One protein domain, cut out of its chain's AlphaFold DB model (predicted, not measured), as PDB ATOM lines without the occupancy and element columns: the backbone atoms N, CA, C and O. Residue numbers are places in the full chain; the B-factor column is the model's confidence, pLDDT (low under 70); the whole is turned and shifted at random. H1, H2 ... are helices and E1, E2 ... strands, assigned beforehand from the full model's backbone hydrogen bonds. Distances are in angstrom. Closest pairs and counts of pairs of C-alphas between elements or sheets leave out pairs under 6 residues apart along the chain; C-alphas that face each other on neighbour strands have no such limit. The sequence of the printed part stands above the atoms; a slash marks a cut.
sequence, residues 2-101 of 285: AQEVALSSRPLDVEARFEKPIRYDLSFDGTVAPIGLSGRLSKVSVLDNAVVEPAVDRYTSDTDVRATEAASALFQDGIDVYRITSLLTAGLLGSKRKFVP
ATOM      1  N   ALA A   2      -4.454 -26.744  -5.964       85.88
ATOM      2  CA  ALA A   2      -3.688 -27.369  -7.061       85.88
ATOM      3  C   ALA A   2      -3.075 -28.740  -6.689       85.88
ATOM      4  O   ALA A   2      -3.106 -29.668  -7.484       85.88
ATOM      5  N   GLN A   3      -2.585 -28.881  -5.454       90.88
ATOM      6  CA  GLN A   3      -2.089 -30.153  -4.910       90.88
ATOM      7  C   GLN A   3      -3.162 -31.246  -4.839       90.88
ATOM      8  O   GLN A   3      -2.903 -32.381  -5.204       90.88
ATOM      9  N   GLU A   4      -4.378 -30.896  -4.429       90.69
ATOM     10  CA  GLU A   4      -5.515 -31.822  -4.338       90.69
ATOM     11  C   GLU A   4      -5.908 -32.354  -5.724       90.69
ATOM     12  O   GLU A   4      -6.102 -33.552  -5.903       90.69
ATOM     13  N   VAL A   5      -5.902 -31.478  -6.735       91.19
ATOM     14  CA  VAL A   5      -6.091 -31.868  -8.141       91.19
ATOM     15  C   VAL A   5      -4.957 -32.777  -8.618       91.19
ATOM     16  O   VAL A   5      -5.213 -33.796  -9.253       91.19
ATOM     17  N   ALA A   6      -3.708 -32.449  -8.281       91.44
ATOM     18  CA  ALA A   6      -2.549 -33.249  -8.670       91.44
ATOM     19  C   ALA A   6      -2.522 -34.643  -8.016       91.44
ATOM     20  O   ALA A   6      -1.957 -35.554  -8.610       91.44
ATOM     21  N   LEU A   7      -3.136 -34.826  -6.840       93.50
ATOM     22  CA  LEU A   7      -3.243 -36.119  -6.151       93.50
ATOM     23  C   LEU A   7      -4.294 -37.051  -6.766       93.50
ATOM     24  O   LEU A   7      -4.140 -38.264  -6.684       93.50
ATOM     25  N   SER A   8      -5.320 -36.515  -7.436       92.50
ATOM     26  CA  SER A   8      -6.449 -37.308  -7.947       92.50
ATOM     27  C   SER A   8      -6.201 -37.975  -9.296       92.50
ATOM     28  O   SER A   8      -5.979 -37.267 -10.279       92.50
ATOM     29  N   SER A   9      -6.245 -39.304  -9.367       90.69
ATOM     30  CA  SER A   9      -6.044 -40.118 -10.575       90.69
ATOM     31  C   SER A   9      -7.031 -39.798 -11.697       90.69
ATOM     32  O   SER A   9      -6.709 -39.928 -12.877       90.69
ATOM     33  N   ARG A  10      -8.221 -39.314 -11.330       90.31
ATOM     34  CA  ARG A  10      -9.258 -38.829 -12.246       90.31
ATOM     35  C   ARG A  10      -9.310 -37.296 -12.284       90.31
ATOM     36  O   ARG A  10      -9.041 -36.668 -11.253       90.31
ATOM     37  N   PRO A  11      -9.715 -36.694 -13.421       89.50
ATOM     38  CA  PRO A  11     -10.045 -35.274 -13.484       89.50
ATOM     39  C   PRO A  11     -11.061 -34.895 -12.399       89.50
ATOM     40  O   PRO A  11     -11.977 -35.670 -12.117       89.50
ATOM     41  N   LEU A  12     -10.868 -33.724 -11.793       91.12
ATOM     42  CA  LEU A  12     -11.770 -33.160 -10.789       91.12
ATOM     43  C   LEU A  12     -12.425 -31.902 -11.339       91.12
ATOM     44  O   LEU A  12     -11.748 -31.094 -11.982       91.12
ATOM     45  N   ASP A  13     -13.689 -31.696 -10.993       91.94
ATOM     46  CA  ASP A  13     -14.371 -30.446 -11.281       91.94
ATOM     47  C   ASP A  13     -13.831 -29.321 -10.388       91.94
ATOM     48  O   ASP A  13     -13.748 -29.425  -9.156       91.94
ATOM     49  N   VAL A  14     -13.436 -28.220 -11.029       91.12
ATOM     50  CA  VAL A  14     -12.862 -27.046 -10.372       91.12
ATOM     51  C   VAL A  14     -13.624 -25.803 -10.797       91.12
ATOM     52  O   VAL A  14     -13.683 -25.459 -11.975       91.12
ATOM     53  N   GLU A  15     -14.151 -25.078  -9.817       91.69
ATOM     54  CA  GLU A  15     -14.718 -23.754 -10.021       91.69
ATOM     55  C   GLU A  15     -13.650 -22.689  -9.751       91.69
ATOM     56  O   GLU A  15     -13.020 -22.662  -8.686       91.69
ATOM     57  N   ALA A  16     -13.457 -21.784 -10.708       90.44
ATOM     58  CA  ALA A  16     -12.512 -20.682 -10.613       90.44
ATOM     59  C   ALA A  16     -13.238 -19.344 -10.800       90.44
ATOM     60  O   ALA A  16     -13.889 -19.107 -11.815       90.44
ATOM     61  N   ARG A  17     -13.107 -18.443  -9.823       90.81
ATOM     62  CA  ARG A  17     -13.618 -17.069  -9.893       90.81
ATOM     63  C   ARG A  17     -12.452 -16.120 -10.140       90.81
ATOM     64  O   ARG A  17     -11.463 -16.163  -9.413       90.81
ATOM     65  N   PHE A  18     -12.572 -15.253 -11.138       89.50
ATOM     66  CA  PHE A  18     -11.570 -14.232 -11.455       89.50
ATOM     67  C   PHE A  18     -11.819 -12.942 -10.660       89.50
ATOM     68  O   PHE A  18     -12.945 -12.662 -10.254       89.50
ATOM     69  N   GLU A  19     -10.770 -12.157 -10.408       90.94
ATOM     70  CA  GLU A  19     -10.897 -10.821  -9.797       90.94
ATOM     71  C   GLU A  19     -11.589  -9.829 -10.740       90.94
ATOM     72  O   GLU A  19     -12.318  -8.942 -10.303       90.94
ATOM     73  N   LYS A  20     -11.338  -9.968 -12.044       88.38
ATOM     74  CA  LYS A  20     -11.890  -9.133 -13.113       88.38
ATOM     75  C   LYS A  20     -12.228 -10.017 -14.316       88.38
ATOM     76  O   LYS A  20     -11.588 -11.058 -14.477       88.38
ATOM     77  N   PRO A  21     -13.178  -9.611 -15.175       84.19
ATOM     78  CA  PRO A  21     -13.417 -10.291 -16.444       84.19
ATOM     79  C   PRO A  21     -12.118 -10.430 -17.247       84.19
ATOM     80  O   PRO A  21     -11.328  -9.483 -17.322       84.19
ATOM     81  N   ILE A  22     -11.897 -11.608 -17.830       79.69
ATOM     82  CA  ILE A  22     -10.734 -11.864 -18.683       79.69
ATOM     83  C   ILE A  22     -10.846 -10.976 -19.925       79.69
ATOM     84  O   ILE A  22     -11.897 -10.913 -20.561       79.69
ATOM     85  N   ARG A  23      -9.766 -10.265 -20.256       75.50
ATOM     86  CA  ARG A  23      -9.696  -9.475 -21.489       75.50
ATOM     87  C   ARG A  23      -9.369 -10.405 -22.651       75.50
ATOM     88  O   ARG A  23      -8.397 -11.145 -22.574       75.50
ATOM     89  N   TYR A  24     -10.168 -10.344 -23.710       68.31
ATOM     90  CA  TYR A  24      -9.995 -11.141 -24.923       68.31
ATOM     91  C   TYR A  24      -9.036 -10.444 -25.893       68.31
ATOM     92  O   TYR A  24      -9.458  -9.941 -26.929       68.31
ATOM     93  N   ASP A  25      -7.759 -10.372 -25.524       69.56
ATOM     94  CA  ASP A  25      -6.698  -9.848 -26.389       69.56
ATOM     95  C   ASP A  25      -5.829 -11.021 -26.858       69.56
ATOM     96  O   ASP A  25      -4.950 -11.496 -26.137       69.56
ATOM     97  N   LEU A  26      -6.181 -11.587 -28.014       63.50
ATOM     98  CA  LEU A  26      -5.476 -12.722 -28.601       63.50
ATOM     99  C   LEU A  26      -4.322 -12.198 -29.458       63.50
ATOM    100  O   LEU A  26      -4.548 -11.707 -30.563       63.50
ATOM    101  N   SER A  27      -3.087 -12.345 -28.977       60.25
ATOM    102  CA  SER A  27      -1.892 -12.147 -29.795       60.25
ATOM    103  C   SER A  27      -1.359 -13.497 -30.276       60.25
ATOM    104  O   SER A  27      -1.025 -14.384 -29.491       60.25
ATOM    105  N   PHE A  28      -1.297 -13.663 -31.596       57.81
ATOM    106  CA  PHE A  28      -0.649 -14.805 -32.231       57.81
ATOM    107  C   PHE A  28       0.689 -14.331 -32.789       57.81
ATOM    108  O   PHE A  28       0.743 -13.716 -33.850       57.81
ATOM    109  N   ASP A  29       1.763 -14.595 -32.055       55.19
ATOM    110  CA  ASP A  29       3.107 -14.579 -32.622       55.19
ATOM    111  C   ASP A  29       3.392 -16.007 -33.094       55.19
ATOM    112  O   ASP A  29       3.385 -16.931 -32.283       55.19
ATOM    113  N   GLY A  30       3.614 -16.205 -34.397       52.06
ATOM    114  CA  GLY A  30       3.925 -17.516 -34.987       52.06
ATOM    115  C   GLY A  30       5.172 -18.196 -34.401       52.06
ATOM    116  O   GLY A  30       5.440 -19.351 -34.714       52.06
ATOM    117  N   THR A  31       5.911 -17.499 -33.535       52.09
ATOM    118  CA  THR A  31       7.106 -17.979 -32.835       52.09
ATOM    119  C   THR A  31       6.804 -18.519 -31.427       52.09
ATOM    120  O   THR A  31       7.554 -19.342 -30.894       52.09
ATOM    121  N   VAL A  32       5.707 -18.086 -30.796       54.44
ATOM    122  CA  VAL A  32       5.355 -18.437 -29.410       54.44
ATOM    123  C   VAL A  32       4.112 -19.323 -29.425       54.44
ATOM    124  O   VAL A  32       3.130 -19.011 -30.089       54.44
ATOM    125  N   ALA A  33       4.125 -20.435 -28.673       55.16
ATOM    126  CA  ALA A  33       2.900 -21.208 -28.453       55.16
ATOM    127  C   ALA A  33       1.794 -20.244 -27.997       55.16
ATOM    128  O   ALA A  33       2.062 -19.479 -27.068       55.16
ATOM    129  N   PRO A  34       0.587 -20.260 -28.593       56.66
ATOM    130  CA  PRO A  34      -0.483 -19.376 -28.158       56.66
ATOM    131  C   PRO A  34      -0.717 -19.590 -26.661       56.66
ATOM    132  O   PRO A  34      -1.166 -20.652 -26.224       56.66
ATOM    133  N   ILE A  35      -0.339 -18.596 -25.856       58.97
ATOM    134  CA  ILE A  35      -0.607 -18.601 -24.424       58.97
ATOM    135  C   ILE A  35      -2.062 -18.174 -24.304       58.97
ATOM    136  O   ILE A  35      -2.437 -17.093 -24.755       58.97
ATOM    137  N   GLY A  36      -2.896 -19.047 -23.740       62.81
ATOM    138  CA  GLY A  36      -4.294 -18.723 -23.493       62.81
ATOM    139  C   GLY A  36      -4.439 -17.450 -22.655       62.81
ATOM    140  O   GLY A  36      -3.513 -17.011 -21.970       62.81
ATOM    141  N   LEU A  37      -5.631 -16.861 -22.690       73.19
ATOM    142  CA  LEU A  37      -5.924 -15.664 -21.912       73.19
ATOM    143  C   LEU A  37      -5.666 -15.926 -20.422       73.19
ATOM    144  O   LEU A  37      -6.090 -16.943 -19.871       73.19
ATOM    145  N   SER A  38      -4.973 -14.999 -19.764       75.44
ATOM    146  CA  SER A  38      -4.642 -15.109 -18.345       75.44
ATOM    147  C   SER A  38      -5.394 -14.067 -17.522       75.44
ATOM    148  O   SER A  38      -5.719 -12.975 -17.988       75.44
ATOM    149  N   GLY A  39      -5.696 -14.412 -16.274       81.81
ATOM    150  CA  GLY A  39      -6.391 -13.535 -15.342       81.81
ATOM    151  C   GLY A  39      -6.044 -13.891 -13.904       81.81
ATOM    152  O   GLY A  39      -5.723 -15.039 -13.597       81.81
ATOM    153  N   ARG A  40      -6.101 -12.900 -13.012       85.44
ATOM    154  CA  ARG A  40      -5.935 -13.144 -11.576       85.44
ATOM    155  C   ARG A  40      -7.183 -13.813 -11.016       85.44
ATOM    156  O   ARG A  40      -8.300 -13.353 -11.253       85.44
ATOM    157  N   LEU A  41      -6.973 -14.892 -10.273       88.19
ATOM    158  CA  LEU A  41      -8.027 -15.650  -9.610       88.19
ATOM    159  C   LEU A  41      -8.305 -15.053  -8.229       88.19
ATOM    160  O   LEU A  41      -7.378 -14.848  -7.453       88.19
ATOM    161  N   SER A  42      -9.580 -14.819  -7.918       90.75
ATOM    162  CA  SER A  42     -10.044 -14.434  -6.583       90.75
ATOM    163  C   SER A  42     -10.363 -15.650  -5.710       90.75
ATOM    164  O   SER A  42     -10.140 -15.616  -4.502       90.75
ATOM    165  N   LYS A  43     -10.867 -16.746  -6.299       88.50
ATOM    166  CA  LYS A  43     -11.170 -17.991  -5.575       88.50
ATOM    167  C   LYS A  43     -11.059 -19.212  -6.485       88.50
ATOM    168  O   LYS A  43     -11.438 -19.147  -7.650       88.50
ATOM    169  N   VAL A  44     -10.595 -20.329  -5.924       90.62
ATOM    170  CA  VAL A  44     -10.606 -21.653  -6.562       90.62
ATOM    171  C   VAL A  44     -11.208 -22.668  -5.593       90.62
ATOM    172  O   VAL A  44     -10.722 -22.803  -4.468       90.62
ATOM    173  N   SER A  45     -12.239 -23.385  -6.032       91.12
ATOM    174  CA  SER A  45     -12.908 -24.446  -5.276       91.12
ATOM    175  C   SER A  45     -12.832 -25.748  -6.068       91.12
ATOM    176  O   SER A  45     -13.137 -25.760  -7.253       91.12
ATOM    177  N   VAL A  46     -12.425 -26.835  -5.418       90.50
ATOM    178  CA  VAL A  46     -12.524 -28.185  -5.990       90.50
ATOM    179  C   VAL A  46     -13.875 -28.734  -5.538       90.50
ATOM    180  O   VAL A  46     -14.164 -28.679  -4.341       90.50
ATOM    181  N   LEU A  47     -14.713 -29.141  -6.489       90.19
ATOM    182  CA  LEU A  47     -16.094 -29.571  -6.248       90.19
ATOM    183  C   LEU A  47     -16.191 -31.080  -5.976       90.19
ATOM    184  O   LEU A  47     -17.125 -31.525  -5.314       90.19
ATOM    185  N   ASP A  48     -15.199 -31.838  -6.443       88.75
ATOM    186  CA  ASP A  48     -15.111 -33.291  -6.318       88.75
ATOM    187  C   ASP A  48     -14.112 -33.759  -5.253       88.75
ATOM    188  O   ASP A  48     -13.179 -33.053  -4.878       88.75
ATOM    189  N   ASN A  49     -14.245 -35.023  -4.843       90.25
ATOM    190  CA  ASN A  49     -13.240 -35.700  -4.025       90.25
ATOM    191  C   ASN A  49     -12.139 -36.330  -4.888       90.25
ATOM    192  O   ASN A  49     -12.426 -37.070  -5.840       90.25
ATOM    193  N   ALA A  50     -10.887 -36.085  -4.498       89.69
ATOM    194  CA  ALA A  50      -9.714 -36.709  -5.093       89.69
ATOM    195  C   ALA A  50      -9.724 -38.233  -4.894       89.69
ATOM    196  O   ALA A  50     -10.008 -38.724  -3.803       89.69
ATOM    197  N   VAL A  51      -9.379 -38.977  -5.946       92.69
ATOM    198  CA  VAL A  51      -9.141 -40.426  -5.866       92.69
ATOM    199  C   VAL A  51      -7.641 -40.646  -5.930       92.69
ATOM    200  O   VAL A  51      -7.044 -40.372  -6.959       92.69
ATOM    201  N   VAL A  52      -7.029 -41.099  -4.842       94.00
ATOM    202  CA  VAL A  52      -5.567 -41.192  -4.736       94.00
ATOM    203  C   VAL A  52      -5.149 -42.657  -4.742       94.00
ATOM    204  O   VAL A  52      -5.646 -43.447  -3.939       94.00
ATOM    205  N   GLU A  53      -4.249 -43.039  -5.647       94.44
ATOM    206  CA  GLU A  53      -3.670 -44.380  -5.651       94.44
ATOM    207  C   GLU A  53      -2.784 -44.598  -4.410       94.44
ATOM    208  O   GLU A  53      -2.070 -43.677  -4.007       94.44
ATOM    209  N   PRO A  54      -2.734 -45.816  -3.833       94.75
ATOM    210  CA  PRO A  54      -1.947 -46.080  -2.625       94.75
ATOM    211  C   PRO A  54      -0.463 -45.705  -2.743       94.75
ATOM    212  O   PRO A  54       0.126 -45.192  -1.794       94.75
ATOM    213  N   ALA A  55       0.142 -45.926  -3.916       94.88
ATOM    214  CA  ALA A  55       1.525 -45.536  -4.184       94.88
ATOM    215  C   ALA A  55       1.703 -44.008  -4.136       94.88
ATOM    216  O   ALA A  55       2.634 -43.502  -3.507       94.88
ATOM    217  N   VAL A  56       0.781 -43.261  -4.752       95.50
ATOM    218  CA  VAL A  56       0.793 -41.791  -4.739       95.50
ATOM    219  C   VAL A  56       0.626 -41.277  -3.315       95.50
ATOM    220  O   VAL A  56       1.421 -40.446  -2.883       95.50
ATOM    221  N   ASP A  57      -0.341 -41.794  -2.561       95.50
ATOM    222  CA  ASP A  57      -0.560 -41.401  -1.166       95.50
ATOM    223  C   ASP A  57       0.690 -41.646  -0.308       95.50
ATOM    224  O   ASP A  57       1.181 -40.739   0.365       95.50
ATOM    225  N   ARG A  58       1.297 -42.832  -0.429       94.94
ATOM    226  CA  ARG A  58       2.528 -43.199   0.280       94.94
ATOM    227  C   ARG A  58       3.667 -42.207   0.035       94.94
ATOM    228  O   ARG A  58       4.235 -41.677   0.988       94.94
ATOM    229  N   TYR A  59       4.016 -41.957  -1.228       94.62
ATOM    230  CA  TYR A  59       5.189 -41.142  -1.570       94.62
ATOM    231  C   TYR A  59       4.943 -39.636  -1.466       94.62
ATOM    232  O   TYR A  59       5.896 -38.863  -1.361       94.62
ATOM    233  N   THR A  60       3.682 -39.202  -1.479       94.06
ATOM    234  CA  THR A  60       3.321 -37.800  -1.231       94.06
ATOM    235  C   THR A  60       3.096 -37.506   0.251       94.06
ATOM    236  O   THR A  60       3.255 -36.356   0.663       94.06
ATOM    237  N   SER A  61       2.837 -38.513   1.084       93.81
ATOM    238  CA  SER A  61       2.779 -38.368   2.544       93.81
ATOM    239  C   SER A  61       4.158 -38.449   3.210       93.81
ATOM    240  O   SER A  61       4.375 -37.802   4.231       93.81
ATOM    241  N   ASP A  62       5.120 -39.160   2.614       92.94
ATOM    242  CA  ASP A  62       6.503 -39.230   3.111       92.94
ATOM    243  C   ASP A  62       7.267 -37.917   2.845       92.94
ATOM    244  O   ASP A  62       7.577 -37.557   1.704       92.94
ATOM    245  N   THR A  63       7.550 -37.156   3.901       89.31
ATOM    246  CA  THR A  63       8.252 -35.866   3.812       89.31
ATOM    247  C   THR A  63       9.772 -35.982   3.841       89.31
ATOM    248  O   THR A  63      10.443 -34.985   3.575       89.31
ATOM    249  N   ASP A  64      10.328 -37.157   4.131       93.12
ATOM    250  CA  ASP A  64      11.774 -37.357   4.268       93.12
ATOM    251  C   ASP A  64      12.396 -37.949   2.997       93.12
ATOM    252  O   ASP A  64      13.575 -37.705   2.701       93.12
ATOM    253  N   VAL A  65      11.595 -38.656   2.191       94.31
ATOM    254  CA  VAL A  65      12.031 -39.241   0.919       94.31
ATOM    255  C   VAL A  65      12.559 -38.181  -0.053       94.31
ATOM    256  O   VAL A  65      12.017 -37.082  -0.218       94.31
ATOM    257  N   ARG A  66      13.647 -38.501  -0.758       95.56
ATOM    258  CA  ARG A  66      14.181 -37.619  -1.806       95.56
ATOM    259  C   ARG A  66      13.298 -37.680  -3.050       95.56
ATOM    260  O   ARG A  66      12.784 -38.735  -3.401       95.56
ATOM    261  N   ALA A  67      13.200 -36.571  -3.787       94.69
ATOM    262  CA  ALA A  67      12.386 -36.509  -5.009       94.69
ATOM    263  C   ALA A  67      12.777 -37.591  -6.034       94.69
ATOM    264  O   ALA A  67      11.908 -38.164  -6.680       94.69
ATOM    265  N   THR A  68      14.072 -37.902  -6.141       94.94
ATOM    266  CA  THR A  68      14.589 -38.949  -7.035       94.94
ATOM    267  C   THR A  68      14.129 -40.344  -6.634       94.94
ATOM    268  O   THR A  68      13.765 -41.133  -7.502       94.94
ATOM    269  N   GLU A  69      14.123 -40.645  -5.336       95.19
ATOM    270  CA  GLU A  69      13.673 -41.936  -4.804       95.19
ATOM    271  C   GLU A  69      12.159 -42.079  -4.981       95.19
ATOM    272  O   GLU A  69      11.708 -43.076  -5.535       95.19
ATOM    273  N   ALA A  70      11.392 -41.042  -4.628       96.25
ATOM    274  CA  ALA A  70       9.943 -41.019  -4.813       96.25
ATOM    275  C   ALA A  70       9.538 -41.161  -6.290       96.25
ATOM    276  O   ALA A  70       8.686 -41.980  -6.614       96.25
ATOM    277  N   ALA A  71      10.166 -40.407  -7.200       97.25
ATOM    278  CA  ALA A  71       9.868 -40.487  -8.632       97.25
ATOM    279  C   ALA A  71      10.191 -41.870  -9.215       97.25
ATOM    280  O   ALA A  71       9.414 -42.396 -10.006       97.25
ATOM    281  N   SER A  72      11.314 -42.469  -8.807       96.06
ATOM    282  CA  SER A  72      11.705 -43.805  -9.273       96.06
ATOM    283  C   SER A  72      10.749 -44.879  -8.763       96.06
ATOM    284  O   SER A  72      10.351 -45.751  -9.528       96.06
ATOM    285  N   ALA A  73      10.348 -44.800  -7.493       95.88
ATOM    286  CA  ALA A  73       9.437 -45.767  -6.901       95.88
ATOM    287  C   ALA A  73       8.017 -45.663  -7.476       95.88
ATOM    288  O   ALA A  73       7.452 -46.674  -7.871       95.88
ATOM    289  N   LEU A  74       7.486 -44.446  -7.638       97.19
ATOM    290  CA  LEU A  74       6.201 -44.229  -8.312       97.19
ATOM    291  C   LEU A  74       6.202 -44.812  -9.731       97.19
ATOM    292  O   LEU A  74       5.235 -45.450 -10.133       97.19
ATOM    293  N   PHE A  75       7.294 -44.624 -10.477       97.12
ATOM    294  CA  PHE A  75       7.421 -45.181 -11.821       97.12
ATOM    295  C   PHE A  75       7.442 -46.718 -11.814       97.12
ATOM    296  O   PHE A  75       6.781 -47.341 -12.639       97.12
ATOM    297  N   GLN A  76       8.156 -47.333 -10.865       94.44
ATOM    298  CA  GLN A  76       8.179 -48.791 -10.687       94.44
ATOM    299  C   GLN A  76       6.806 -49.354 -10.288       94.44
ATOM    300  O   GLN A  76       6.444 -50.439 -10.738       94.44
ATOM    301  N   ASP A  77       6.020 -48.592  -9.528       95.69
ATOM    302  CA  ASP A  77       4.638 -48.920  -9.160       95.69
ATOM    303  C   ASP A  77       3.633 -48.688 -10.314       95.69
ATOM    304  O   ASP A  77       2.423 -48.831 -10.133       95.69
ATOM    305  N   GLY A  78       4.113 -48.340 -11.513       94.69
ATOM    306  CA  GLY A  78       3.299 -48.184 -12.720       94.69
ATOM    307  C   GLY A  78       2.646 -46.812 -12.880       94.69
ATOM    308  O   GLY A  78       1.815 -46.636 -13.773       94.69
ATOM    309  N   ILE A  79       3.012 -45.827 -12.054       96.44
ATOM    310  CA  ILE A  79       2.531 -44.453 -12.205       96.44
ATOM    311  C   ILE A  79       3.250 -43.791 -13.379       96.44
ATOM    312  O   ILE A  79       4.480 -43.749 -13.450       96.44
ATOM    313  N   ASP A  80       2.474 -43.246 -14.315       93.69
ATOM    314  CA  ASP A  80       3.028 -42.674 -15.531       93.69
ATOM    315  C   ASP A  80       3.840 -41.390 -15.268       93.69
ATOM    316  O   ASP A  80       3.629 -40.630 -14.319       93.69
ATOM    317  N   VAL A  81       4.786 -41.109 -16.160       95.12
ATOM    318  CA  VAL A  81       5.695 -39.963 -16.026       95.12
ATOM    319  C   VAL A  81       5.000 -38.601 -16.076       95.12
ATOM    320  O   VAL A  81       5.520 -37.633 -15.514       95.12
ATOM    321  N   TYR A  82       3.836 -38.491 -16.721       93.81
ATOM    322  CA  TYR A  82       3.058 -37.251 -16.757       93.81
ATOM    323  C   TYR A  82       2.419 -36.997 -15.394       93.81
ATOM    324  O   TYR A  82       2.506 -35.886 -14.870       93.81
ATOM    325  N   ARG A  83       1.894 -38.046 -14.764       94.38
ATOM    326  CA  ARG A  83       1.386 -38.025 -13.396       94.38
ATOM    327  C   ARG A  83       2.462 -37.650 -12.382       94.38
ATOM    328  O   ARG A  83       2.264 -36.728 -11.591       94.38
ATOM    329  N   ILE A  84       3.635 -38.281 -12.456       96.69
ATOM    330  CA  ILE A  84       4.781 -37.953 -11.589       96.69
ATOM    331  C   ILE A  84       5.219 -36.494 -11.799       96.69
ATOM    332  O   ILE A  84       5.518 -35.785 -10.835       96.69
ATOM    333  N   THR A  85       5.198 -36.008 -13.045       95.62
ATOM    334  CA  THR A  85       5.471 -34.599 -13.372       95.62
ATOM    335  C   THR A  85       4.465 -33.662 -12.709       95.62
ATOM    336  O   THR A  85       4.879 -32.681 -12.091       95.62
ATOM    337  N   SER A  86       3.164 -33.959 -12.775       94.81
ATOM    338  CA  SER A  86       2.121 -33.165 -12.111       94.81
ATOM    339  C   SER A  86       2.313 -33.113 -10.593       94.81
ATOM    340  O   SER A  86       2.216 -32.033 -10.006       94.81
ATOM    341  N   LEU A  87       2.659 -34.243  -9.966       96.31
ATOM    342  CA  LEU A  87       2.969 -34.314  -8.534       96.31
ATOM    343  C   LEU A  87       4.198 -33.462  -8.177       96.31
ATOM    344  O   LEU A  87       4.164 -32.687  -7.217       96.31
ATOM    345  N   LEU A  88       5.272 -33.542  -8.971       96.19
ATOM    346  CA  LEU A  88       6.474 -32.732  -8.760       96.19
ATOM    347  C   LEU A  88       6.194 -31.234  -8.952       96.19
ATOM    348  O   LEU A  88       6.603 -30.421  -8.125       96.19
ATOM    349  N   THR A  89       5.467 -30.856 -10.007       95.19
ATOM    350  CA  THR A  89       5.074 -29.466 -10.280       95.19
ATOM    351  C   THR A  89       4.244 -28.880  -9.147       95.19
ATOM    352  O   THR A  89       4.484 -27.735  -8.763       95.19
ATOM    353  N   ALA A  90       3.328 -29.659  -8.566       95.12
ATOM    354  CA  ALA A  90       2.520 -29.256  -7.417       95.12
ATOM    355  C   ALA A  90       3.301 -29.206  -6.086       95.12
ATOM    356  O   ALA A  90       2.734 -28.860  -5.045       95.12
ATOM    357  N   GLY A  91       4.593 -29.551  -6.100       95.00
ATOM    358  CA  GLY A  91       5.433 -29.592  -4.910       95.00
ATOM    359  C   GLY A  91       5.027 -30.694  -3.936       95.00
ATOM    360  O   GLY A  91       5.088 -30.481  -2.733       95.00
ATOM    361  N   LEU A  92       4.572 -31.846  -4.432       95.25
ATOM    362  CA  LEU A  92       4.167 -32.979  -3.592       95.25
ATOM    363  C   LEU A  92       5.276 -34.016  -3.390       95.25
ATOM    364  O   LEU A  92       5.142 -34.873  -2.526       95.25
ATOM    365  N   LEU A  93       6.367 -33.936  -4.158       94.94
ATOM    366  CA  LEU A  93       7.452 -34.917  -4.122       94.94
ATOM    367  C   LEU A  93       8.746 -34.338  -3.547       94.94
ATOM    368  O   LEU A  93       9.152 -33.218  -3.866       94.94
ATOM    369  N   GLY A  94       9.432 -35.168  -2.762       93.19
ATOM    370  CA  GLY A  94      10.739 -34.886  -2.185       93.19
ATOM    371  C   GLY A  94      10.698 -34.229  -0.807       93.19
ATOM    372  O   GLY A  94       9.658 -33.765  -0.351       93.19
ATOM    373  N   SER A  95      11.871 -34.132  -0.179       91.38
ATOM    374  CA  SER A  95      12.036 -33.549   1.158       91.38
ATOM    375  C   SER A  95      12.112 -32.023   1.190       91.38
ATOM    376  O   SER A  95      11.896 -31.395   2.221       91.38
ATOM    377  N   LYS A  96      12.385 -31.386   0.045       90.12
ATOM    378  CA  LYS A  96      12.365 -29.921  -0.119       90.12
ATOM    379  C   LYS A  96      11.305 -29.519  -1.132       90.12
ATOM    380  O   LYS A  96      11.607 -29.166  -2.273       90.12
ATOM    381  N   ARG A  97      10.055 -29.614  -0.695       90.44
ATOM    382  CA  ARG A  97       8.867 -29.404  -1.521       90.44
ATOM    383  C   ARG A  97       8.694 -27.941  -1.903       90.44
ATOM    384  O   ARG A  97       8.639 -27.059  -1.051       90.44
ATOM    385  N   LYS A  98       8.597 -27.692  -3.205       92.12
ATOM    386  CA  LYS A  98       8.290 -26.384  -3.789       92.12
ATOM    387  C   LYS A  98       7.557 -26.580  -5.103       92.12
ATOM    388  O   LYS A  98       7.749 -27.602  -5.757       92.12
ATOM    389  N   PHE A  99       6.776 -25.589  -5.513       93.38
ATOM    390  CA  PHE A  99       6.244 -25.573  -6.870       93.38
ATOM    391  C   PHE A  99       7.393 -25.493  -7.878       93.38
ATOM    392  O   PHE A  99       8.329 -24.702  -7.713       93.38
ATOM    393  N   VAL A 100       7.323 -26.322  -8.919       93.06
ATOM    394  CA  VAL A 100       8.337 -26.395  -9.977       93.06
ATOM    395  C   VAL A 100       7.676 -26.078 -11.316       93.06
ATOM    396  O   VAL A 100       6.697 -26.742 -11.663       93.06
ATOM    397  N   PRO A 101       8.196 -25.113 -12.100       91.56
ATOM    398  CA  PRO A 101       7.698 -24.848 -13.446       91.56
ATOM    399  C   PRO A 101       7.613 -26.130 -14.279       91.56
ATOM    400  O   PRO A 101       8.573 -26.901 -14.321       91.56
TER     401      PRO A 101
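Overview. This is residues 2 to 101 of the 285 residues of an uncharacterized protein of Methanocalculus sp (UniProt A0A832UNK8). A two-stranded hairpin, E1 and E2, reaches out from one side of a cluster of four short helices, and the long loop joining its strands, residues 19 to 40, is an open arm whose residues 28 to 33 stick out free. In the cluster H2, H3 and H4 fold back and forth, and H1 packs on H4. The printed part has 100 residues with four named helices and two named strands, in the order H1 E1 E2 H2 H3 H4; the sheet is antiparallel, and the class is mixed, with under half of the residues in named elements. The whole is loose, with a radius of gyration of the C-alphas of 16.6 A and spans of 44 by 35 by 23 A.

Along the chain. E1, residues 14 to 18, begins at C-alpha (-12.862, -27.046, -10.372) and is 12.9 A long; E2, residues 41 to 46, is 13.8 A. H1 is residues 2 to 7, 8.8 A, and H2 residues 54 to 61, 10.4 A. H3, residues 67 to 76, is 14.2 A. H4, residues 81 to 89, is 12.0 A and ends at C-alpha (5.074, -29.466, -10.280).

Arrangement. E1 and E2 are antiparallel at 169 degrees, with N 15 and O 45 2.8 A apart, within hydrogen-bond range. The closest C-alphas of H1 and E2, Val 5 and Val 46, are 7.7 A apart. H1 touches H4, C-alphas of Ala 6 and Leu 87 at 5.6 A, opposite ways at a tilt of 37 degrees, only just steep. H3 and H4 form a helical hairpin at a shallow tilt of 26 degrees, closest at C-alphas of Ala 71 and Ile 84, 6.4 A. H2 and H3 form another at 3 degrees, closest at C-alphas of Tyr 59 and Ala 70, 5.8 A. H1, H2, H3 and H4 have every O i to N i+4 pair within hydrogen-bond range.

Size, cuts and confidence. The C-alphas of Asp 25 and Asp 64, the two farthest apart, are 45.1 A apart. The printed part has no cut. The link E1 to E2 is long, and pLDDT is under 70 at residues 24 to 36.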